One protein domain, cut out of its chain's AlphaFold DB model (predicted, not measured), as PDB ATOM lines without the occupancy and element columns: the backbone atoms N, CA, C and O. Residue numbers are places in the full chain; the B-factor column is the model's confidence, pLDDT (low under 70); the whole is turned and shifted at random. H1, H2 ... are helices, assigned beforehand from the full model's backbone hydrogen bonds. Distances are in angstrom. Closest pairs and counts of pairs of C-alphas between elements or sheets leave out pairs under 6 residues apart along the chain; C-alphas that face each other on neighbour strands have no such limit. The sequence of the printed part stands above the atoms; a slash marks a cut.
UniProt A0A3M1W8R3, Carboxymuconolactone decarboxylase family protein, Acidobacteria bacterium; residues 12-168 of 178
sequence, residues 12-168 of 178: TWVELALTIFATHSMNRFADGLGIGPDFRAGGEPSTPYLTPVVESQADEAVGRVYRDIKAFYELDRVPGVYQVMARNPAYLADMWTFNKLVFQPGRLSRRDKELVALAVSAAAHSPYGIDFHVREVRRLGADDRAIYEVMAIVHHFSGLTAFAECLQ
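Overview. This is residues 12 to 168 of the 178 residues of the protein "Carboxymuconolactone decarboxylase family protein" of Acidobacteria bacterium (UniProt A0A3M1W8R3). H1 runs between two groups of helices and crosses H5, H6 and H4 at steep tilts: on one side is the helical hairpin of H5 and H6, and on the other are H4 and H2, side by side at a shallow tilt, with the short H3. H7 packs on H5 at the far side of the hairpin and makes an arm whose last part, with residues 159 to 168, sticks out, while the long link of residues 33 to 59 loops round the outside from H1 to H2. The printed part has 157 residues with seven named helices, H1 to H7 in order along the chain, and no named strand; the class is all helix. The whole is compact, with a radius of gyration of the C-alphas of 16.2 A, yet elongated in outline, spanning 54 by 35 by 29 A.

Along the chain. H1, residues 12 to 32, begins at C-alpha 12 at (245.113, 208.146, 194.318) and is 29.9 A long. H2 is residues 60 to 73, 20.2 A, and H3 is residues 80 to 85, 8.7 A. H4, residues 89 to 103, measures 20.8 A, and H5, residues 110 to 123, measures 19.9 A. H6 is residues 127 to 139, 18.6 A. H7, residues 144 to 166, is the longest at 32.2 A and ends at C-alpha 166 at (237.361, 202.790, 161.579).

Arrangement. H1 touches H5 at a steep tilt of 49 degrees, the same way, with the C-alphas of Thr 23 and Ala 117 closest at 5.7 A. With residues 23 to 31 alone it touches H6, closest at Asn 27 and Gly 129, C-alphas 5.6 A apart. With residues 15 to 22 alone it touches H4, closest at Thr 19 and Val 102, C-alphas 5.9 A apart. H1 and H3 only just touch, with 3 pairs of C-alphas within 8 A, closest at Ala 30 and Val 81, 5.9 A. H2 touches H4 at a shallow tilt of 19 degrees, the same way; the closest C-alphas, of Val 62 and Pro 89, are 5.9 A apart. The hairpin of H5 and H6 has a shallow tilt of 25 degrees, opposite ways, with the C-alphas of Ser 121 and Gly 129 closest at 5.1 A. H5 touches H7, closest at Ala 123 and Val 154, C-alphas 6.1 A apart. H1 and H7 are apart. In H1 to H7 every O i to N i+4 pair is within hydrogen-bond range.

Size, cuts and confidence. The C-alphas farthest apart, of Glu 60 and Leu 167, are 56.5 A apart. Without residues 159 to 168, which stand free, the body spans 44 by 35 by 24 A. The printed part has no cut, and the link from H1 to H2, 27 residues, is long. The mean pLDDT of the printed part is 95.1; residues 42 to 45 are under 70.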
ATOM      1  N   THR A  12     244.828 207.273 195.472       90.44
ATOM      2  CA  THR A  12     245.113 208.146 194.318       90.44
ATOM      3  C   THR A  12     244.219 207.792 193.130       90.44
ATOM      4  O   THR A  12     243.650 208.681 192.491       90.44
ATOM      5  N   TRP A  13     244.040 206.496 192.857       92.38
ATOM      6  CA  TRP A  13     243.149 206.023 191.796       92.38
ATOM      7  C   TRP A  13     241.682 206.345 192.074       92.38
ATOM      8  O   TRP A  13     240.950 206.712 191.153       92.38
ATOM      9  N   VAL A  14     241.257 206.278 193.337       93.06
ATOM     10  CA  VAL A  14     239.913 206.696 193.750       93.06
ATOM     11  C   VAL A  14     239.715 208.199 193.527       93.06
ATOM     12  O   VAL A  14     238.708 208.590 192.935       93.06
ATOM     13  N   GLU A  15     240.667 209.053 193.924       94.88
ATOM     14  CA  GLU A  15     240.582 210.501 193.668       94.88
ATOM     15  C   GLU A  15     240.533 210.828 192.169       94.88
ATOM     16  O   GLU A  15     239.755 211.691 191.745       94.88
ATOM     17  N   LEU A  16     241.325 210.124 191.356       96.75
ATOM     18  CA  LEU A  16     241.312 210.281 189.906       96.75
ATOM     19  C   LEU A  16     239.948 209.897 189.317       96.75
ATOM     20  O   LEU A  16     239.359 210.675 188.565       96.75
ATOM     21  N   ALA A  17     239.418 208.730 189.691       97.00
ATOM     22  CA  ALA A  17     238.127 208.245 189.213       97.00
ATOM     23  C   ALA A  17     236.980 209.193 189.594       97.00
ATOM     24  O   ALA A  17     236.131 209.509 188.758       97.00
ATOM     25  N   LEU A  18     236.982 209.704 190.830       96.94
ATOM     26  CA  LEU A  18     236.006 210.692 191.289       96.94
ATOM     27  C   LEU A  18     236.102 212.003 190.503       96.94
ATOM     28  O   LEU A  18     235.072 212.558 190.123       96.94
ATOM     29  N   THR A  19     237.320 212.468 190.214       98.38
ATOM     30  CA  THR A  19     237.552 213.670 189.398       98.38
ATOM     31  C   THR A  19     236.982 213.499 187.993       98.38
ATOM     32  O   THR A  19     236.247 214.367 187.516       98.38
ATOM     33  N   ILE A  20     237.252 212.360 187.348       98.25
ATOM     34  CA  ILE A  20     236.725 212.041 186.016       98.25
ATOM     35  C   ILE A  20     235.195 212.000 186.038       98.25
ATOM     36  O   ILE A  20     234.549 212.644 185.210       98.25
ATOM     37  N   PHE A  21     234.606 211.282 186.998       97.19
ATOM     38  CA  PHE A  21     233.155 211.130 187.102       97.19
ATOM     39  C   PHE A  21     232.446 212.466 187.353       97.19
ATOM     40  O   PHE A  21     231.490 212.795 186.650       97.19
ATOM     41  N   ALA A  22     232.926 213.251 188.320       97.62
ATOM     42  CA  ALA A  22     232.343 214.546 188.652       97.62
ATOM     43  C   ALA A  22     232.415 215.512 187.467       97.62
ATOM     44  O   ALA A  22     231.409 216.127 187.113       97.62
ATOM     45  N   THR A  23     233.573 215.578 186.805       98.38
ATOM     46  CA  THR A  23     233.762 216.411 185.614       98.38
ATOM     47  C   THR A  23     232.811 215.989 184.500       98.38
ATOM     48  O   THR A  23     232.091 216.816 183.947       98.38
ATOM     49  N   HIS A  24     232.745 214.689 184.197       96.94
ATOM     50  CA  HIS A  24     231.857 214.191 183.154       96.94
ATOM     51  C   HIS A  24     230.390 214.500 183.472       96.94
ATOM     52  O   HIS A  24     229.660 214.964 182.601       96.94
ATOM     53  N   SER A  25     229.960 214.296 184.719       96.56
ATOM     54  CA  SER A  25     228.596 214.599 185.159       96.56
ATOM     55  C   SER A  25     228.250 216.085 184.998       96.56
ATOM     56  O   SER A  25     227.202 216.399 184.431       96.56
ATOM     57  N   MET A  26     229.138 216.988 185.425       97.38
ATOM     58  CA  MET A  26     228.947 218.437 185.287       97.38
ATOM     59  C   MET A  26     228.884 218.867 183.819       97.38
ATOM     60  O   MET A  26     227.986 219.622 183.446       97.38
ATOM     61  N   ASN A  27     229.768 218.329 182.977       97.44
ATOM     62  CA  ASN A  27     229.773 218.599 181.541       97.44
ATOM     63  C   ASN A  27     228.463 218.159 180.886       97.44
ATOM     64  O   ASN A  27     227.829 218.941 180.187       97.44
ATOM     65  N   ARG A  28     227.986 216.939 181.177       96.62
ATOM     66  CA  ARG A  28     226.708 216.442 180.638       96.62
ATOM     67  C   ARG A  28     225.520 217.283 181.079       96.62
ATOM     68  O   ARG A  28     224.606 217.487 180.284       96.62
ATOM     69  N   PHE A  29     225.526 217.759 182.323       96.69
ATOM     70  CA  PHE A  29     224.486 218.653 182.813       96.69
ATOM     71  C   PHE A  29     224.504 219.991 182.065       96.69
ATOM     72  O   PHE A  29     223.455 220.452 181.618       96.69
ATOM     73  N   ALA A  30     225.683 220.595 181.895       95.81
ATOM     74  CA  ALA A  30     225.836 221.861 181.188       95.81
ATOM     75  C   ALA A  30     225.448 221.742 179.708       95.81
ATOM     76  O   ALA A  30     224.542 222.440 179.248       95.81
ATOM     77  N   ASP A  31     226.065 220.806 178.991       93.81
ATOM     78  CA  ASP A  31     225.873 220.631 177.552       93.81
ATOM     79  C   ASP A  31     224.437 220.191 177.232       93.81
ATOM     80  O   ASP A  31     223.806 220.720 176.317       93.81
ATOM     81  N   GLY A  32     223.873 219.275 178.030       94.94
ATOM     82  CA  GLY A  32     222.497 218.802 177.865       94.94
ATOM     83  C   GLY A  32     221.437 219.885 178.092       94.94
ATOM     84  O   GLY A  32     220.324 219.768 177.583       94.94
ATOM     85  N   LEU A  33     221.776 220.949 178.826       95.00
ATOM     86  CA  LEU A  33     220.897 222.090 179.082       95.00
ATOM     87  C   LEU A  33     221.267 223.336 178.266       95.00
ATOM     88  O   LEU A  33     220.665 224.391 178.477       95.00
ATOM     89  N   GLY A  34     222.208 223.225 177.323       92.94
ATOM     90  CA  GLY A  34     222.632 224.345 176.482       92.94
ATOM     91  C   GLY A  34     223.318 225.470 177.264       92.94
ATOM     92  O   GLY A  34     223.232 226.633 176.872       92.94
ATOM     93  N   ILE A  35     223.959 225.148 178.392       93.19
ATOM     94  CA  ILE A  35     224.752 226.099 179.176       93.19
ATOM     95  C   ILE A  35     226.098 226.268 178.475       93.19
ATOM     96  O   ILE A  35     226.866 225.318 178.354       93.19
ATOM     97  N   GLY A  36     226.373 227.468 177.981       89.00
ATOM     98  CA  GLY A  36     227.604 227.782 177.270       89.00
ATOM     99  C   GLY A  36     228.710 228.350 178.161       89.00
ATOM    100  O   GLY A  36     228.508 228.534 179.362       89.00
ATOM    101  N   PRO A  37     229.880 228.631 177.559       90.38
ATOM    102  CA  PRO A  37     231.073 229.135 178.244       90.38
ATOM    103  C   PRO A  37     230.826 230.386 179.099       90.38
ATOM    104  O   PRO A  37     230.114 231.300 178.685       90.38
ATOM    105  N   ASP A  38     231.481 230.456 180.257       87.88
ATOM    106  CA  ASP A  38     231.392 231.571 181.202       87.88
ATOM    107  C   ASP A  38     232.570 232.564 181.076       87.88
ATOM    108  O   ASP A  38     232.432 233.754 181.371       87.88
ATOM    109  N   PHE A  39     233.748 232.119 180.654       89.19
ATOM    110  CA  PHE A  39     234.990 232.891 180.755       89.19
ATOM    111  C   PHE A  39     235.564 233.304 179.401       89.19
ATOM    112  O   PHE A  39     236.309 234.288 179.326       89.19
ATOM    113  N   ARG A  40     235.214 232.607 178.316       82.12
ATOM    114  CA  ARG A  40     235.714 232.921 176.976       82.12
ATOM    115  C   ARG A  40     235.208 234.280 176.497       82.12
ATOM    116  O   ARG A  40     234.028 234.461 176.200       82.12
ATOM    117  N   ALA A  41     236.132 235.227 176.336       72.12
ATOM    118  CA  ALA A  41     235.831 236.537 175.767       72.12
ATOM    119  C   ALA A  41     235.263 236.410 174.341       72.12
ATOM    120  O   ALA A  41     235.776 235.646 173.522       72.12
ATOM    121  N   GLY A  42     234.203 237.170 174.048       64.75
ATOM    122  CA  GLY A  42     233.567 237.190 172.726       64.75
ATOM    123  C   GLY A  42     232.790 235.920 172.359       64.75
ATOM    124  O   GLY A  42     232.456 235.740 171.191       64.75
ATOM    125  N   GLY A  43     232.516 235.023 173.315       60.78
ATOM    126  CA  GLY A  43     231.518 233.971 173.121       60.78
ATOM    127  C   GLY A  43     230.123 234.574 172.954       60.78
ATOM    128  O   GLY A  43     229.794 235.556 173.621       60.78
ATOM    129  N   GLU A  44     229.303 234.004 172.067       58.91
ATOM    130  CA  GLU A  44     227.886 234.365 172.048       58.91
ATOM    131  C   GLU A  44     227.252 233.997 173.395       58.91
ATOM    132  O   GLU A  44     227.540 232.917 173.924       58.91
ATOM    133  N   PRO A  45     226.389 234.859 173.960       63.94
ATOM    134  CA  PRO A  45     225.635 234.514 175.151       63.94
ATOM    135  C   PRO A  45     224.813 233.250 174.885       63.94
ATOM    136  O   PRO A  45     223.867 233.263 174.098       63.94
ATOM    137  N   SER A  46     225.150 232.147 175.548       70.94
ATOM    138  CA  SER A  46     224.289 230.968 175.526       70.94
ATOM    139  C   SER A  46     223.030 231.254 176.331       70.94
ATOM    140  O   SER A  46     223.121 231.751 177.454       70.94
ATOM    141  N   THR A  47     221.869 230.897 175.791       81.88
ATOM    142  CA  THR A  47     220.616 230.892 176.551       81.88
ATOM    143  C   THR A  47     220.299 229.445 176.928       81.88
ATOM    144  O   THR A  47     219.895 228.686 176.046       81.88
ATOM    145  N   PRO A  48     220.486 229.036 178.198       91.00
ATOM    146  CA  PRO A  48     220.168 227.680 178.626       91.00
ATOM    147  C   PRO A  48     218.683 227.357 178.435       91.00
ATOM    148  O   PRO A  48     217.829 228.240 178.545       91.00
ATOM    149  N   TYR A  49     218.354 226.077 178.252       93.88
ATOM    150  CA  TYR A  49     216.961 225.614 178.153       93.88
ATOM    151  C   TYR A  49     216.156 225.843 179.438       93.88
ATOM    152  O   TYR A  49     214.928 225.918 179.401       93.88
ATOM    153  N   LEU A  50     216.839 225.958 180.578       94.38
ATOM    154  CA  LEU A  50     216.235 226.283 181.863       94.38
ATOM    155  C   LEU A  50     216.658 227.681 182.292       94.38
ATOM    156  O   LEU A  50     217.845 227.984 182.382       94.38
ATOM    157  N   THR A  51     215.681 228.521 182.626       94.44
ATOM    158  CA  THR A  51     215.941 229.870 183.131       94.44
ATOM    159  C   THR A  51     216.761 229.806 184.430       94.44
ATOM    160  O   THR A  51     216.259 229.258 185.420       94.44
ATOM    161  N   PRO A  52     217.969 230.390 184.477       95.56
ATOM    162  CA  PRO A  52     218.806 230.384 185.676       95.56
ATOM    163  C   PRO A  52     218.159 231.148 186.842       95.56
ATOM    164  O   PRO A  52     217.408 232.098 186.618       95.56
ATOM    165  N   VAL A  53     218.455 230.751 188.082       97.62
ATOM    166  CA  VAL A  53     218.192 231.577 189.270       97.62
ATOM    167  C   VAL A  53     219.404 232.482 189.459       97.62
ATOM    168  O   VAL A  53     220.467 232.027 189.869       97.62
ATOM    169  N   VAL A  54     219.273 233.758 189.107       96.44
ATOM    170  CA  VAL A  54     220.386 234.711 189.242       96.44
ATOM    171  C   VAL A  54     220.610 235.091 190.706       96.44
ATOM    172  O   VAL A  54     219.711 234.973 191.536       96.44
ATOM    173  N   GLU A  55     221.801 235.595 191.041       96.50
ATOM    174  CA  GLU A  55     222.188 235.889 192.433       96.50
ATOM    175  C   GLU A  55     221.216 236.831 193.167       96.50
ATOM    176  O   GLU A  55     220.986 236.658 194.360       96.50
ATOM    177  N   SER A  56     220.597 237.788 192.468       96.94
ATOM    178  CA  SER A  56     219.604 238.711 193.047       96.94
ATOM    179  C   SER A  56     218.244 238.070 193.345       96.94
ATOM    180  O   SER A  56     217.437 238.660 194.059       96.94
ATOM    181  N   GLN A  57     217.980 236.885 192.792       96.81
ATOM    182  CA  GLN A  57     216.753 236.109 192.982       96.81
ATOM    183  C   GLN A  57     216.947 234.936 193.952       96.81
ATOM    184  O   GLN A  57     215.982 234.240 194.264       96.81
ATOM    185  N   ALA A  58     218.179 234.692 194.406       97.19
ATOM    186  CA  ALA A  58     218.494 233.592 195.301       97.19
ATOM    187  C   ALA A  58     217.891 233.820 196.694       97.19
ATOM    188  O   ALA A  58     218.058 234.883 197.295       97.19
ATOM    189  N   ASP A  59     217.234 232.791 197.230       97.50
ATOM    190  CA  ASP A  59     216.853 232.765 198.639       97.50
ATOM    191  C   ASP A  59     218.083 232.590 199.551       97.50
ATOM    192  O   ASP A  59     219.229 232.478 199.102       97.50
ATOM    193  N   GLU A  60     217.866 232.563 200.866       97.38
ATOM    194  CA  GLU A  60     218.965 232.457 201.825       97.38
ATOM    195  C   GLU A  60     219.763 231.146 201.688       97.38
ATOM    196  O   GLU A  60     220.984 231.142 201.875       97.38
ATOM    197  N   ALA A  61     219.102 230.034 201.348       96.50
ATOM    198  CA  ALA A  61     219.739 228.728 201.224       96.50
ATOM    199  C   ALA A  61     220.616 228.650 199.971       96.50
ATOM    200  O   ALA A  61     221.798 228.310 200.074       96.50
ATOM    201  N   VAL A  62     220.079 229.044 198.816       98.56
ATOM    202  CA  VAL A  62     220.822 229.142 197.553       98.56
ATOM    203  C   VAL A  62     221.948 230.168 197.681       98.56
ATOM    204  O   VAL A  62     223.091 229.891 197.315       98.56
ATOM    205  N   GLY A  63     221.668 231.322 198.293       98.50
ATOM    206  CA  GLY A  63     222.645 232.388 198.497       98.50
ATOM    207  C   GLY A  63     223.850 231.958 199.340       98.50
ATOM    208  O   GLY A  63     224.966 232.415 199.086       98.50
ATOM    209  N   ARG A  64     223.669 231.058 200.320       98.44
ATOM    210  CA  ARG A  64     224.793 230.462 201.069       98.44
ATOM    211  C   ARG A  64     225.683 229.608 200.170       98.44
ATOM    212  O   ARG A  64     226.898 229.784 200.208       98.44
ATOM    213  N   VAL A  65     225.092 228.738 199.349       98.69
ATOM    214  CA  VAL A  65     225.845 227.889 198.412       98.69
ATOM    215  C   VAL A  65     226.587 228.742 197.381       98.69
ATOM    216  O   VAL A  65     227.766 228.519 197.131       98.69
ATOM    217  N   TYR A  66     225.949 229.787 196.852       98.69
ATOM    218  CA  TYR A  66     226.569 230.714 195.901       98.69
ATOM    219  C   TYR A  66     227.785 231.439 196.465       98.69
ATOM    220  O   TYR A  66     228.804 231.549 195.784       98.69
ATOM    221  N   ARG A  67     227.711 231.921 197.712       98.62
ATOM    222  CA  ARG A  67     228.869 232.547 198.366       98.62
ATOM    223  C   ARG A  67     230.033 231.572 198.508       98.62
ATOM    224  O   ARG A  67     231.170 231.966 198.277       98.62
ATOM    225  N   ASP A  68     229.743 230.321 198.841       98.44
ATOM    226  CA  ASP A  68     230.759 229.280 198.992       98.44
ATOM    227  C   ASP A  68     231.396 228.895 197.644       98.44
ATOM    228  O   ASP A  68     232.616 228.805 197.546       98.44
ATOM    229  N   ILE A  69     230.599 228.786 196.571       98.31
ATOM    230  CA  ILE A  69     231.096 228.589 195.195       98.31
ATOM    231  C   ILE A  69     232.057 229.708 194.794       98.31
ATOM    232  O   ILE A  69     233.165 229.439 194.326       98.31
ATOM    233  N   LYS A  70     231.649 230.965 195.000       98.25
ATOM    234  CA  LYS A  70     232.475 232.131 194.668       98.25
ATOM    235  C   LYS A  70     233.770 232.170 195.469       98.25
ATOM    236  O   LYS A  70     234.815 232.465 194.899       98.25
ATOM    237  N   ALA A  71     233.718 231.837 196.758       98.19
ATOM    238  CA  ALA A  71     234.905 231.768 197.601       98.19
ATOM    239  C   ALA A  71     235.860 230.647 197.158       98.19
ATOM    240  O   ALA A  71     237.056 230.879 197.031       98.19
ATOM    241  N   PHE A  72     235.337 229.451 196.878       97.56
ATOM    242  CA  PHE A  72     236.137 228.281 196.509       97.56
ATOM    243  C   PHE A  72     236.862 228.433 195.168       97.56
ATOM    244  O   PHE A  72     237.991 227.966 195.018       97.56
ATOM    245  N   TYR A  73     236.210 229.064 194.190       96.81
ATOM    246  CA  TYR A  73     236.784 229.303 192.865       96.81
ATOM    247  C   TYR A  73     237.396 230.700 192.703       96.81
ATOM    248  O   TYR A  73     237.938 230.987 191.642       96.81
ATOM    249  N   GLU A  74     237.339 231.571 193.713       96.69
ATOM    250  CA  GLU A  74     237.794 232.968 193.617       96.69
ATOM    251  C   GLU A  74     237.152 233.684 192.409       96.69
ATOM    252  O   GLU A  74     237.830 234.099 191.464       96.69
ATOM    253  N   LEU A  75     235.817 233.741 192.407       95.19
ATOM    254  CA  LEU A  75     234.999 234.318 191.335       95.19
ATOM    255  C   LEU A  75     234.138 235.477 191.844       95.19
ATOM    256  O   LEU A  75     233.562 235.407 192.927       95.19
ATOM    257  N   ASP A  76     233.947 236.492 191.000       94.25
ATOM    258  CA  ASP A  76     233.035 237.607 191.296       94.25
ATOM    259  C   ASP A  76     231.561 237.241 191.062       94.25
ATOM    260  O   ASP A  76     230.666 237.763 191.733       94.25
ATOM    261  N   ARG A  77     231.315 236.305 190.137       94.19
ATOM    262  CA  ARG A  77     229.986 235.821 189.744       94.19
ATOM    263  C   ARG A  77     229.883 234.307 189.844       94.19
ATOM    264  O   ARG A  77     230.858 233.595 189.608       94.19
ATOM    265  N   VAL A  78     228.689 233.810 190.147       96.19
ATOM    266  CA  VAL A  78     228.415 232.366 190.172       96.19
ATOM    267  C   VAL A  78     228.385 231.808 188.737       96.19
ATOM    268  O   VAL A  78     227.681 232.375 187.896       96.19
ATOM    269  N   PRO A  79     229.090 230.699 188.436       95.31
ATOM    270  CA  PRO A  79     229.017 230.038 187.131       95.31
ATOM    271  C   PRO A  79     227.589 229.633 186.744       95.31
ATOM    272  O   PRO A  79     226.785 229.240 187.599       95.31
ATOM    273  N   GLY A  80     227.276 229.697 185.451       94.19
ATOM    274  CA  GLY A  80     225.927 229.482 184.923       94.19
ATOM    275  C   GLY A  80     225.349 228.112 185.281       94.19
ATOM    276  O   GLY A  80     224.162 228.008 185.597       94.19
ATOM    277  N   VAL A  81     226.192 227.073 185.338       96.25
ATOM    278  CA  VAL A  81     225.771 225.711 185.706       96.25
ATOM    279  C   VAL A  81     225.095 225.658 187.078       96.25
ATOM    280  O   VAL A  81     224.024 225.068 187.225       96.25
ATOM    281  N   TYR A  82     225.652 226.355 188.071       97.75
ATOM    282  CA  TYR A  82     225.105 226.384 189.427       97.75
ATOM    283  C   TYR A  82     223.862 227.273 189.515       97.75
ATOM    284  O   TYR A  82     222.958 226.999 190.310       97.75
ATOM    285  N   GLN A  83     223.774 228.305 188.669       97.25
ATOM    286  CA  GLN A  83     222.564 229.120 188.551       97.25
ATOM    287  C   GLN A  83     221.382 228.327 187.988       97.25
ATOM    288  O   GLN A  83     220.248 228.495 188.437       97.25
ATOM    289  N   VAL A  84     221.636 227.413 187.053       97.25
ATOM    290  CA  VAL A  84     220.608 226.501 186.538       97.25
ATOM    291  C   VAL A  84     220.238 225.433 187.575       97.25
ATOM    292  O   VAL A  84     219.051 225.211 187.818       97.25
ATOM    293  N   MET A  85     221.220 224.827 188.256       97.69
ATOM    294  CA  MET A  85     220.972 223.835 189.318       97.69
ATOM    295  C   MET A  85     220.134 224.385 190.478       97.69
ATOM    296  O   MET A  85     219.346 223.649 191.068       97.69
ATOM    297  N   ALA A  86     220.246 225.680 190.779       98.00
ATOM    298  CA  ALA A  86     219.517 226.340 191.863       98.00
ATOM    299  C   ALA A  86     217.989 226.309 191.736       98.00
ATOM    300  O   ALA A  86     217.292 226.571 192.715       98.00
ATOM    301  N   ARG A  87     217.448 225.928 190.570       95.75
ATOM    302  CA  ARG A  87     216.027 225.576 190.424       95.75
ATOM    303  C   ARG A  87     215.592 224.461 191.379       95.75
ATOM    304  O   ARG A  87     214.416 224.390 191.722       95.75
ATOM    305  N   ASN A  88     216.529 223.623 191.815       97.12
ATOM    306  CA  ASN A  88     216.356 222.664 192.893       97.12
ATOM    307  C   ASN A  88     217.434 222.915 193.972       97.12
ATOM    308  O   ASN A  88     218.550 222.405 193.852       97.12
ATOM    309  N   PRO A  89     217.125 223.691 195.031       97.69
ATOM    310  CA  PRO A  89     218.105 224.071 196.052       97.69
ATOM    311  C   PRO A  89     218.767 222.889 196.771       97.69
ATOM    312  O   PRO A  89     219.957 222.955 197.074       97.69
ATOM    313  N   ALA A  90     218.025 221.803 197.015       97.50
ATOM    314  CA  ALA A  90     218.575 220.597 197.636       97.50
ATOM    315  C   ALA A  90     219.597 219.921 196.710       97.50
ATOM    316  O   ALA A  90     220.718 219.640 197.125       97.50
ATOM    317  N   TYR A  91     219.248 219.769 195.429       97.25
ATOM    318  CA  TYR A  91     220.161 219.219 194.428       97.25
ATOM    319  C   TYR A  91     221.424 220.071 194.257       97.25
ATOM    320  O   TYR A  91     222.526 219.527 194.220       97.25
ATOM    321  N   LEU A  92     221.292 221.403 194.212       98.50
ATOM    322  CA  LEU A  92     222.439 222.313 194.179       98.50
ATOM    323  C   LEU A  92     223.362 222.100 195.389       98.50
ATOM    324  O   LEU A  92     224.578 222.042 195.222       98.50
ATOM    325  N   ALA A  93     222.802 222.002 196.597       98.19
ATOM    326  CA  ALA A  93     223.585 221.833 197.818       98.19
ATOM    327  C   ALA A  93     224.346 220.495 197.845       98.19
ATOM    328  O   ALA A  93     225.534 220.471 198.188       98.19
ATOM    329  N   ASP A  94     223.697 219.405 197.431       98.00
ATOM    330  CA  ASP A  94     224.306 218.073 197.370       98.00
ATOM    331  C   ASP A  94     225.407 218.013 196.304       98.00
ATOM    332  O   ASP A  94     226.537 217.604 196.591       98.00
ATOM    333  N   MET A  95     225.118 218.506 195.094       97.56
ATOM    334  CA  MET A  95     226.100 218.582 194.010       97.56
ATOM    335  C   MET A  95     227.293 219.451 194.388       97.56
ATOM    336  O   MET A  95     228.435 219.087 194.111       97.56
ATOM    337  N   TRP A  96     227.060 220.580 195.058       98.19
ATOM    338  CA  TRP A  96     228.141 221.445 195.507       98.19
ATOM    339  C   TRP A  96     229.015 220.778 196.572       98.19
ATOM    340  O   TRP A  96     230.242 220.864 196.520       98.19
ATOM    341  N   THR A  97     228.396 220.070 197.515       98.19
ATOM    342  CA  THR A  97     229.119 219.306 198.537       98.19
ATOM    343  C   THR A  97     230.013 218.248 197.897       98.19
ATOM    344  O   THR A  97     231.198 218.168 198.228       98.19
ATOM    345  N   PHE A  98     229.482 217.495 196.932       97.31
ATOM    346  CA  PHE A  98     230.256 216.511 196.181       97.31
ATOM    347  C   PHE A  98     231.389 217.160 195.378       97.31
ATOM    348  O   PHE A  98     232.534 216.723 195.454       97.31
ATOM    349  N   ASN A  99     231.112 218.254 194.671       97.56
ATOM    350  CA  ASN A  99     232.116 218.949 193.875       97.56
ATOM    351  C   ASN A  99     233.282 219.467 194.735       97.56
ATOM    352  O   ASN A  99     234.445 219.278 194.380       97.56
ATOM    353  N   LYS A 100     232.996 220.050 195.906       96.69
ATOM    354  CA  LYS A 100     234.038 220.457 196.863       96.69
ATOM    355  C   LYS A 100     234.868 219.279 197.357       96.69
ATOM    356  O   LYS A 100     236.085 219.400 197.429       96.69
ATOM    357  N   LEU A 101     234.230 218.151 197.679       95.94
ATOM    358  CA  LEU A 101     234.928 216.935 198.104       95.94
ATOM    359  C   LEU A 101     235.911 216.457 197.029       95.94
ATOM    360  O   LEU A 101     237.038 216.084 197.345       95.94
ATOM    361  N   VAL A 102     235.491 216.475 195.766       97.56
ATOM    362  CA  VAL A 102     236.318 216.023 194.645       97.56
ATOM    363  C   VAL A 102     237.489 216.972 194.418       97.56
ATOM    364  O   VAL A 102     238.633 216.528 194.351       97.56
ATOM    365  N   PHE A 103     237.223 218.276 194.366       97.56
ATOM    366  CA  PHE A 103     238.204 219.298 194.006       97.56
ATOM    367  C   PHE A 103     238.933 219.936 195.201       97.56
ATOM    368  O   PHE A 103     239.683 220.895 195.030       97.56
ATOM    369  N   GLN A 104     238.772 219.456 196.429       95.38
ATOM    370  CA  GLN A 104     239.704 219.836 197.493       95.38
ATOM    371  C   GLN A 104     241.060 219.132 197.274       95.38
ATOM    372  O   GLN A 104     241.091 218.016 196.740       95.38
ATOM    373  N   PRO A 105     242.192 219.752 197.651       95.00
ATOM    374  CA  PRO A 105     243.493 219.092 197.595       95.00
ATOM    375  C   PRO A 105     243.505 217.790 198.407       95.00
ATOM    376  O   PRO A 105     243.006 217.757 199.531       95.00
ATOM    377  N   GLY A 106     244.084 216.737 197.835       93.75
ATOM    378  CA  GLY A 106     244.249 215.429 198.468       93.75
ATOM    379  C   GLY A 106     245.581 214.808 198.059       93.75
ATOM    380  O   GLY A 106     246.604 215.496 198.038       93.75
ATOM    381  N   ARG A 107     245.574 213.522 197.699       94.00
ATOM    382  CA  ARG A 107     246.724 212.867 197.051       94.00
ATOM    383  C   ARG A 107     247.045 213.511 195.712       94.00
ATOM    384  O   ARG A 107     248.215 213.709 195.398       94.00
ATOM    385  N   LEU A 108     246.007 213.882 194.963       95.94
ATOM    386  CA  LEU A 108     246.145 214.748 193.804       95.94
ATOM    387  C   LEU A 108     246.013 216.205 194.245       95.94
ATOM    388  O   LEU A 108     245.098 216.577 194.994       95.94
ATOM    389  N   SER A 109     246.917 217.051 193.754       96.94
ATOM    390  CA  SER A 109     246.788 218.489 193.960       96.94
ATOM    391  C   SER A 109     245.540 219.010 193.244       96.94
ATOM    392  O   SER A 109     245.057 218.412 192.277       96.94
ATOM    393  N   ARG A 110     245.023 220.168 193.670       97.25
ATOM    394  CA  ARG A 110     243.920 220.817 192.949       97.25
ATOM    395  C   ARG A 110     244.280 221.052 191.476       97.25
ATOM    396  O   ARG A 110     243.471 220.779 190.598       97.25
ATOM    397  N   ARG A 111     245.508 221.492 191.204       97.81
ATOM    398  CA  ARG A 111     246.003 221.712 189.841       97.81
ATOM    399  C   ARG A 111     245.947 220.439 188.998       97.81
ATOM    400  O   ARG A 111     245.479 220.501 187.869       97.81
ATOM    401  N   ASP A 112     246.361 219.297 189.544       97.56
ATOM    402  CA  ASP A 112     246.354 218.030 188.800       97.56
ATOM    403  C   ASP A 112     244.928 217.549 188.518       97.56
ATOM    404  O   ASP A 112     244.632 217.117 187.406       97.56
ATOM    405  N   LYS A 113     244.015 217.701 189.486       98.56
ATOM    406  CA  LYS A 113     242.590 217.396 189.281       98.56
ATOM    407  C   LYS A 113     241.972 218.258 188.183       98.56
ATOM    408  O   LYS A 113     241.227 217.750 187.356       98.56
ATOM    409  N   GLU A 114     242.311 219.544 188.136       98.56
ATOM    410  CA  GLU A 114     241.827 220.463 187.098       98.56
ATOM    411  C   GLU A 114     242.440 220.156 185.717       98.56
ATOM    412  O   GLU A 114     241.751 220.268 184.707       98.56
ATOM    413  N   LEU A 115     243.693 219.684 185.644       98.56
ATOM    414  CA  LEU A 115     244.299 219.204 184.391       98.56
ATOM    415  C   LEU A 115     243.613 217.928 183.876       98.56
ATOM    416  O   LEU A 115     243.335 217.815 182.682       98.56
ATOM    417  N   VAL A 116     243.289 216.989 184.771       98.38
ATOM    418  CA  VAL A 116     242.476 215.808 184.434       98.38
ATOM    419  C   VAL A 116     241.090 216.235 183.961       98.38
ATOM    420  O   VAL A 116     240.610 215.750 182.938       98.38
ATOM    421  N   ALA A 117     240.452 217.165 184.669       98.69
ATOM    422  CA  ALA A 117     239.131 217.657 184.313       98.69
ATOM    423  C   ALA A 117     239.128 218.357 182.941       98.69
ATOM    424  O   ALA A 117     238.223 218.143 182.130       98.69
ATOM    425  N   LEU A 118     240.184 219.110 182.616       98.75
ATOM    426  CA  LEU A 118     240.392 219.675 181.284       98.75
ATOM    427  C   LEU A 118     240.482 218.577 180.214       98.75
ATOM    428  O   LEU A 118     239.786 218.661 179.201       98.75
ATOM    429  N   ALA A 119     241.277 217.528 180.448       98.62
ATOM    430  CA  ALA A 119     241.402 216.404 179.518       98.62
ATOM    431  C   ALA A 119     240.054 215.702 179.279       98.62
ATOM    432  O   ALA A 119     239.673 215.461 178.133       98.62
ATOM    433  N   VAL A 120     239.300 215.429 180.351       98.44
ATOM    434  CA  VAL A 120     237.960 214.816 180.289       98.44
ATOM    435  C   VAL A 120     236.986 215.697 179.513       98.44
ATOM    436  O   VAL A 120     236.203 215.197 178.709       98.44
ATOM    437  N   SER A 121     237.042 217.010 179.725       98.50
ATOM    438  CA  SER A 121     236.169 217.972 179.051       98.50
ATOM    439  C   SER A 121     236.472 218.081 177.562       98.50
ATOM    440  O   SER A 121     235.549 218.080 176.748       98.50
ATOM    441  N   ALA A 122     237.756 218.102 177.201       98.12
ATOM    442  CA  ALA A 122     238.206 218.096 175.817       98.12
ATOM    443  C   ALA A 122     237.818 216.800 175.088       98.12
ATOM    444  O   ALA A 122     237.247 216.865 174.001       98.12
ATOM    445  N   ALA A 123     238.056 215.639 175.706       97.31
ATOM    446  CA  ALA A 123     237.696 214.337 175.141       97.31
ATOM    447  C   ALA A 123     236.174 214.148 174.999       97.31
ATOM    448  O   ALA A 123     235.717 213.456 174.095       97.31
ATOM    449  N   ALA A 124     235.382 214.775 175.874       96.19
ATOM    450  CA  ALA A 124     233.921 214.771 175.799       96.19
ATOM    451  C   ALA A 124     233.344 215.860 174.876       96.19
ATOM    452  O   ALA A 124     232.125 215.955 174.759       96.19
ATOM    453  N   HIS A 125     234.192 216.683 174.248       95.75
ATOM    454  CA  HIS A 125     233.792 217.833 173.434       95.75
ATOM    455  C   HIS A 125     232.872 218.827 174.162       95.75
ATOM    456  O   HIS A 125     231.996 219.411 173.532       95.75
ATOM    457  N   SER A 126     233.072 219.034 175.469       96.75
ATOM    458  CA  SER A 126     232.249 219.938 176.284       96.75
ATOM    459  C   SER A 126     232.785 221.373 176.236       96.75
ATOM    460  O   SER A 126     233.819 221.649 176.856       96.75
ATOM    461  N   PRO A 127     232.126 222.325 175.544       94.38
ATOM    462  CA  PRO A 127     232.617 223.697 175.459       94.38
ATOM    463  C   PRO A 127     232.591 224.398 176.818       94.38
ATOM    464  O   PRO A 127     233.513 225.154 177.124       94.38
ATOM    465  N   TYR A 128     231.567 224.122 177.635       94.69
ATOM    466  CA  TYR A 128     231.462 224.632 179.000       94.69
ATOM    467  C   TYR A 128     232.629 224.137 179.861       94.69
ATOM    468  O   TYR A 128     233.334 224.939 180.473       94.69
ATOM    469  N   GLY A 129     232.871 222.821 179.865       96.94
ATOM    470  CA  GLY A 129     233.942 222.217 180.655       96.94
ATOM    471  C   GLY A 129     235.328 222.709 180.238       96.94
ATOM    472  O   GLY A 129     236.136 223.070 181.090       96.94
ATOM    473  N   ILE A 130     235.602 222.785 178.930       97.44
ATOM    474  CA  ILE A 130     236.883 223.293 178.417       97.44
ATOM    475  C   ILE A 130     237.121 224.724 178.905       97.44
ATOM    476  O   ILE A 130     238.192 225.027 179.426       97.44
ATOM    477  N   ASP A 131     236.129 225.598 178.759       96.00
ATOM    478  CA  ASP A 131     236.236 226.992 179.178       96.00
ATOM    479  C   ASP A 131     236.487 227.132 180.686       96.00
ATOM    480  O   ASP A 131     237.422 227.820 181.109       96.00
ATOM    481  N   PHE A 132     235.704 226.413 181.490       97.00
ATOM    482  CA  PHE A 132     235.826 226.419 182.941       97.00
ATOM    483  C   PHE A 132     237.205 225.925 183.397       97.00
ATOM    484  O   PHE A 132     237.918 226.613 184.133       97.00
ATOM    485  N   HIS A 133     237.620 224.750 182.925       98.12
ATOM    486  CA  HIS A 133     238.843 224.115 183.402       98.12
ATOM    487  C   HIS A 133     240.110 224.788 182.862       98.12
ATOM    488  O   HIS A 133     241.097 224.846 183.589       98.12
ATOM    489  N   VAL A 134     240.093 225.397 181.665       97.75
ATOM    490  CA  VAL A 134     241.204 226.255 181.198       97.75
ATOM    491  C   VAL A 134     241.399 227.457 182.127       97.75
ATOM    492  O   VAL A 134     242.540 227.799 182.456       97.75
ATOM    493  N   ARG A 135     240.312 228.098 182.578       96.75
ATOM    494  CA  ARG A 135     240.395 229.198 183.550       96.75
ATOM    495  C   ARG A 135     241.003 228.720 184.867       96.75
ATOM    496  O   ARG A 135     241.914 229.376 185.377       96.75
ATOM    497  N   GLU A 136     240.526 227.600 185.411       97.88
ATOM    498  CA  GLU A 136     241.011 227.083 186.698       97.88
ATOM    499  C   GLU A 136     242.483 226.687 186.658       97.88
ATOM    500  O   GLU A 136     243.251 227.122 187.518       97.88
ATOM    501  N   VAL A 137     242.919 225.912 185.658       98.00
ATOM    502  CA  VAL A 137     244.327 225.488 185.597       98.00
ATOM    503  C   VAL A 137     245.266 226.686 185.465       98.00
ATOM    504  O   VAL A 137     246.317 226.698 186.104       98.00
ATOM    505  N   ARG A 138     244.875 227.731 184.718       97.50
ATOM    506  CA  ARG A 138     245.648 228.982 184.613       97.50
ATOM    507  C   ARG A 138     245.730 229.718 185.941       97.50
ATOM    508  O   ARG A 138     246.819 230.132 186.332       97.50
ATOM    509  N   ARG A 139     244.611 229.842 186.664       96.75
ATOM    510  CA  ARG A 139     244.602 230.431 188.014       96.75
ATOM    511  C   ARG A 139     245.547 229.684 188.957       96.75
ATOM    512  O   ARG A 139     246.212 230.301 189.780       96.75
ATOM    513  N   LEU A 140     245.645 228.367 188.799       97.75
ATOM    514  CA  LEU A 140     246.516 227.491 189.584       97.75
ATOM    515  C   LEU A 140     247.961 227.420 189.055       97.75
ATOM    516  O   LEU A 140     248.735 226.572 189.499       97.75
ATOM    517  N   GLY A 141     248.343 228.295 188.119       97.44
ATOM    518  CA  GLY A 141     249.716 228.435 187.633       97.44
ATOM    519  C   GLY A 141     250.117 227.464 186.522       97.44
ATOM    520  O   GLY A 141     251.309 227.265 186.296       97.44
ATOM    521  N   ALA A 142     249.169 226.822 185.832       97.44
ATOM    522  CA  ALA A 142     249.475 226.143 184.574       97.44
ATOM    523  C   ALA A 142     249.791 227.172 183.480       97.44
ATOM    524  O   ALA A 142     249.039 228.125 183.270       97.44
ATOM    525  N   ASP A 143     250.905 226.961 182.784       96.69
ATOM    526  CA  ASP A 143     251.274 227.724 181.602       96.69
ATOM    527  C   ASP A 143     250.642 227.119 180.338       96.69
ATOM    528  O   ASP A 143     250.009 226.056 180.356       96.69
ATOM    529  N   ASP A 144     250.820 227.804 179.209       97.25
ATOM    530  CA  ASP A 144     250.302 227.329 177.924       97.25
ATOM    531  C   ASP A 144     250.929 225.989 177.511       97.25
ATOM    532  O   ASP A 144     250.284 225.203 176.819       97.25
ATOM    533  N   ARG A 145     252.151 225.690 177.971       97.50
ATOM    534  CA  ARG A 145     252.807 224.407 177.713       97.50
ATOM    535  C   ARG A 145     252.072 223.259 178.398       97.50
ATOM    536  O   ARG A 145     251.793 222.265 177.737       97.50
ATOM    537  N   ALA A 146     251.726 223.391 179.677       96.75
ATOM    538  CA  ALA A 146     250.973 222.366 180.397       96.75
ATOM    539  C   ALA A 146     249.608 222.098 179.739       96.75
ATOM    540  O   ALA A 146     249.218 220.945 179.561       96.75
ATOM    541  N   ILE A 147     248.906 223.155 179.316       97.81
ATOM    542  CA  ILE A 147     247.633 223.032 178.590       97.81
ATOM    543  C   ILE A 147     247.850 222.338 177.238       97.81
ATOM    544  O   ILE A 147     247.107 221.424 176.888       97.81
ATOM    545  N   TYR A 148     248.884 222.733 176.491       98.19
ATOM    546  CA  TYR A 148     249.226 222.119 175.209       98.19
ATOM    547  C   TYR A 148     249.540 220.624 175.351       98.19
ATOM    548  O   TYR A 148     249.055 219.829 174.553       98.19
ATOM    549  N   GLU A 149     250.307 220.228 176.369       98.06
ATOM    550  CA  GLU A 149     250.647 218.825 176.635       98.06
ATOM    551  C   GLU A 149     249.392 217.988 176.942       98.06
ATOM    552  O   GLU A 149     249.230 216.905 176.378       98.06
ATOM    553  N   VAL A 150     248.450 218.517 177.734       98.12
ATOM    554  CA  VAL A 150     247.141 217.872 177.958       98.12
ATOM    555  C   VAL A 150     246.376 217.705 176.644       98.12
ATOM    556  O   VAL A 150     245.895 216.614 176.335       98.12
ATOM    557  N   MET A 151     246.296 218.760 175.833       98.12
ATOM    558  CA  MET A 151     245.574 218.712 174.559       98.12
ATOM    559  C   MET A 151     246.239 217.784 173.536       98.12
ATOM    560  O   MET A 151     245.537 217.135 172.764       98.12
ATOM    561  N   ALA A 152     247.568 217.675 173.540       98.19
ATOM    562  CA  ALA A 152     248.305 216.748 172.687       98.19
ATOM    563  C   ALA A 152     247.989 215.284 173.027       98.19
ATOM    564  O   ALA A 152     247.802 214.479 172.114       98.19
ATOM    565  N   ILE A 153     247.866 214.948 174.318       97.31
ATOM    566  CA  ILE A 153     247.447 213.612 174.768       97.31
ATOM    567  C   ILE A 153     246.024 213.316 174.287       97.31
ATOM    568  O   ILE A 153     245.794 212.273 173.675       97.31
ATOM    569  N   VAL A 154     245.087 214.245 174.508       98.00
ATOM    570  CA  VAL A 154     243.694 214.091 174.058       98.00
ATOM    571  C   VAL A 154     243.639 213.887 172.544       98.00
ATOM    572  O   VAL A 154     243.053 212.914 172.084       98.00
ATOM    573  N   HIS A 155     244.309 214.741 171.765       97.00
ATOM    574  CA  HIS A 155     244.369 214.614 170.309       97.00
ATOM    575  C   HIS A 155     244.927 213.253 169.874       97.00
ATOM    576  O   HIS A 155     244.320 212.586 169.035       97.00
ATOM    577  N   HIS A 156     246.054 212.826 170.449       97.56
ATOM    578  CA  HIS A 156     246.685 211.562 170.089       97.56
ATOM    579  C   HIS A 156     245.748 210.374 170.322       97.56
ATOM    580  O   HIS A 156     245.532 209.582 169.405       97.56
ATOM    581  N   PHE A 157     245.160 210.270 171.516       95.62
ATOM    582  CA  PHE A 157     244.297 209.139 171.846       95.62
ATOM    583  C   PHE A 157     242.967 209.186 171.103       95.62
ATOM    584  O   PHE A 157     242.584 208.163 170.553       95.62
ATOM    585  N   SER A 158     242.310 210.344 170.994       94.94
ATOM    586  CA  SER A 158     241.069 210.461 170.217       94.94
ATOM    587  C   SER A 158     241.272 210.110 168.740       94.94
ATOM    588  O   SER A 158     240.420 209.458 168.140       94.94
ATOM    589  N   GLY A 159     242.402 210.508 168.146       94.38
ATOM    590  CA  GLY A 159     242.745 210.144 166.770       94.38
ATOM    591  C   GLY A 159     243.064 208.656 166.617       94.38
ATOM    592  O   GLY A 159     242.578 208.015 165.686       94.38
ATOM    593  N   LEU A 160     243.848 208.094 167.542       93.75
ATOM    594  CA  LEU A 160     244.230 206.682 167.519       93.75
ATOM    595  C   LEU A 160     243.021 205.759 167.701       93.75
ATOM    596  O   LEU A 160     242.891 204.786 166.961       93.75
ATOM    597  N   THR A 161     242.128 206.066 168.647       92.50
ATOM    598  CA  THR A 161     240.925 205.259 168.885       92.50
ATOM    599  C   THR A 161     239.983 205.324 167.692       92.50
ATOM    600  O   THR A 161     239.549 204.280 167.220       92.50
ATOM    601  N   ALA A 162     239.749 206.513 167.123       93.19
ATOM    602  CA  ALA A 162     238.919 206.655 165.926       93.19
ATOM    603  C   ALA A 162     239.502 205.899 164.717       93.19
ATOM    604  O   ALA A 162     238.765 205.283 163.947       93.19
ATOM    605  N   PHE A 163     240.828 205.914 164.552       95.19
ATOM    606  CA  PHE A 163     241.508 205.148 163.509       95.19
ATOM    607  C   PHE A 163     241.330 203.637 163.701       95.19
ATOM    608  O   PHE A 163     240.960 202.938 162.756       95.19
ATOM    609  N   ALA A 164     241.558 203.140 164.920       93.75
ATOM    610  CA  ALA A 164     241.395 201.728 165.248       93.75
ATOM    611  C   ALA A 164     239.945 201.255 165.050       93.75
ATOM    612  O   ALA A 164     239.721 200.212 164.439       93.75
ATOM    613  N   GLU A 165     238.968 202.051 165.492       93.56
ATOM    614  CA  GLU A 165     237.539 201.790 165.291       93.56
ATOM    615  C   GLU A 165     237.168 201.756 163.804       93.56
ATOM    616  O   GLU A 165     236.489 200.832 163.355       93.56
ATOM    617  N   CYS A 166     237.648 202.721 163.013       95.88
ATOM    618  CA  CYS A 166     237.361 202.790 161.579       95.88
ATOM    619  C   CYS A 166     237.890 201.571 160.812       95.88
ATOM    620  O   CYS A 166     237.270 201.136 159.839       95.88
ATOM    621  N   LEU A 167     239.034 201.032 161.233       96.88
ATOM    622  CA  LEU A 167     239.643 199.848 160.632       96.88
ATOM    623  C   LEU A 167     239.173 198.531 161.264       96.88
ATOM    624  O   LEU A 167     239.612 197.478 160.809       96.88
ATOM    625  N   GLN A 168     238.297 198.584 162.274       94.38
ATOM    626  CA  GLN A 168     237.830 197.418 163.034       94.38
ATOM    627  C   GLN A 168     238.998 196.567 163.553       94.38
ATOM    628  O   GLN A 168     239.013 195.346 163.410       94.38
TER     629      GLN A 168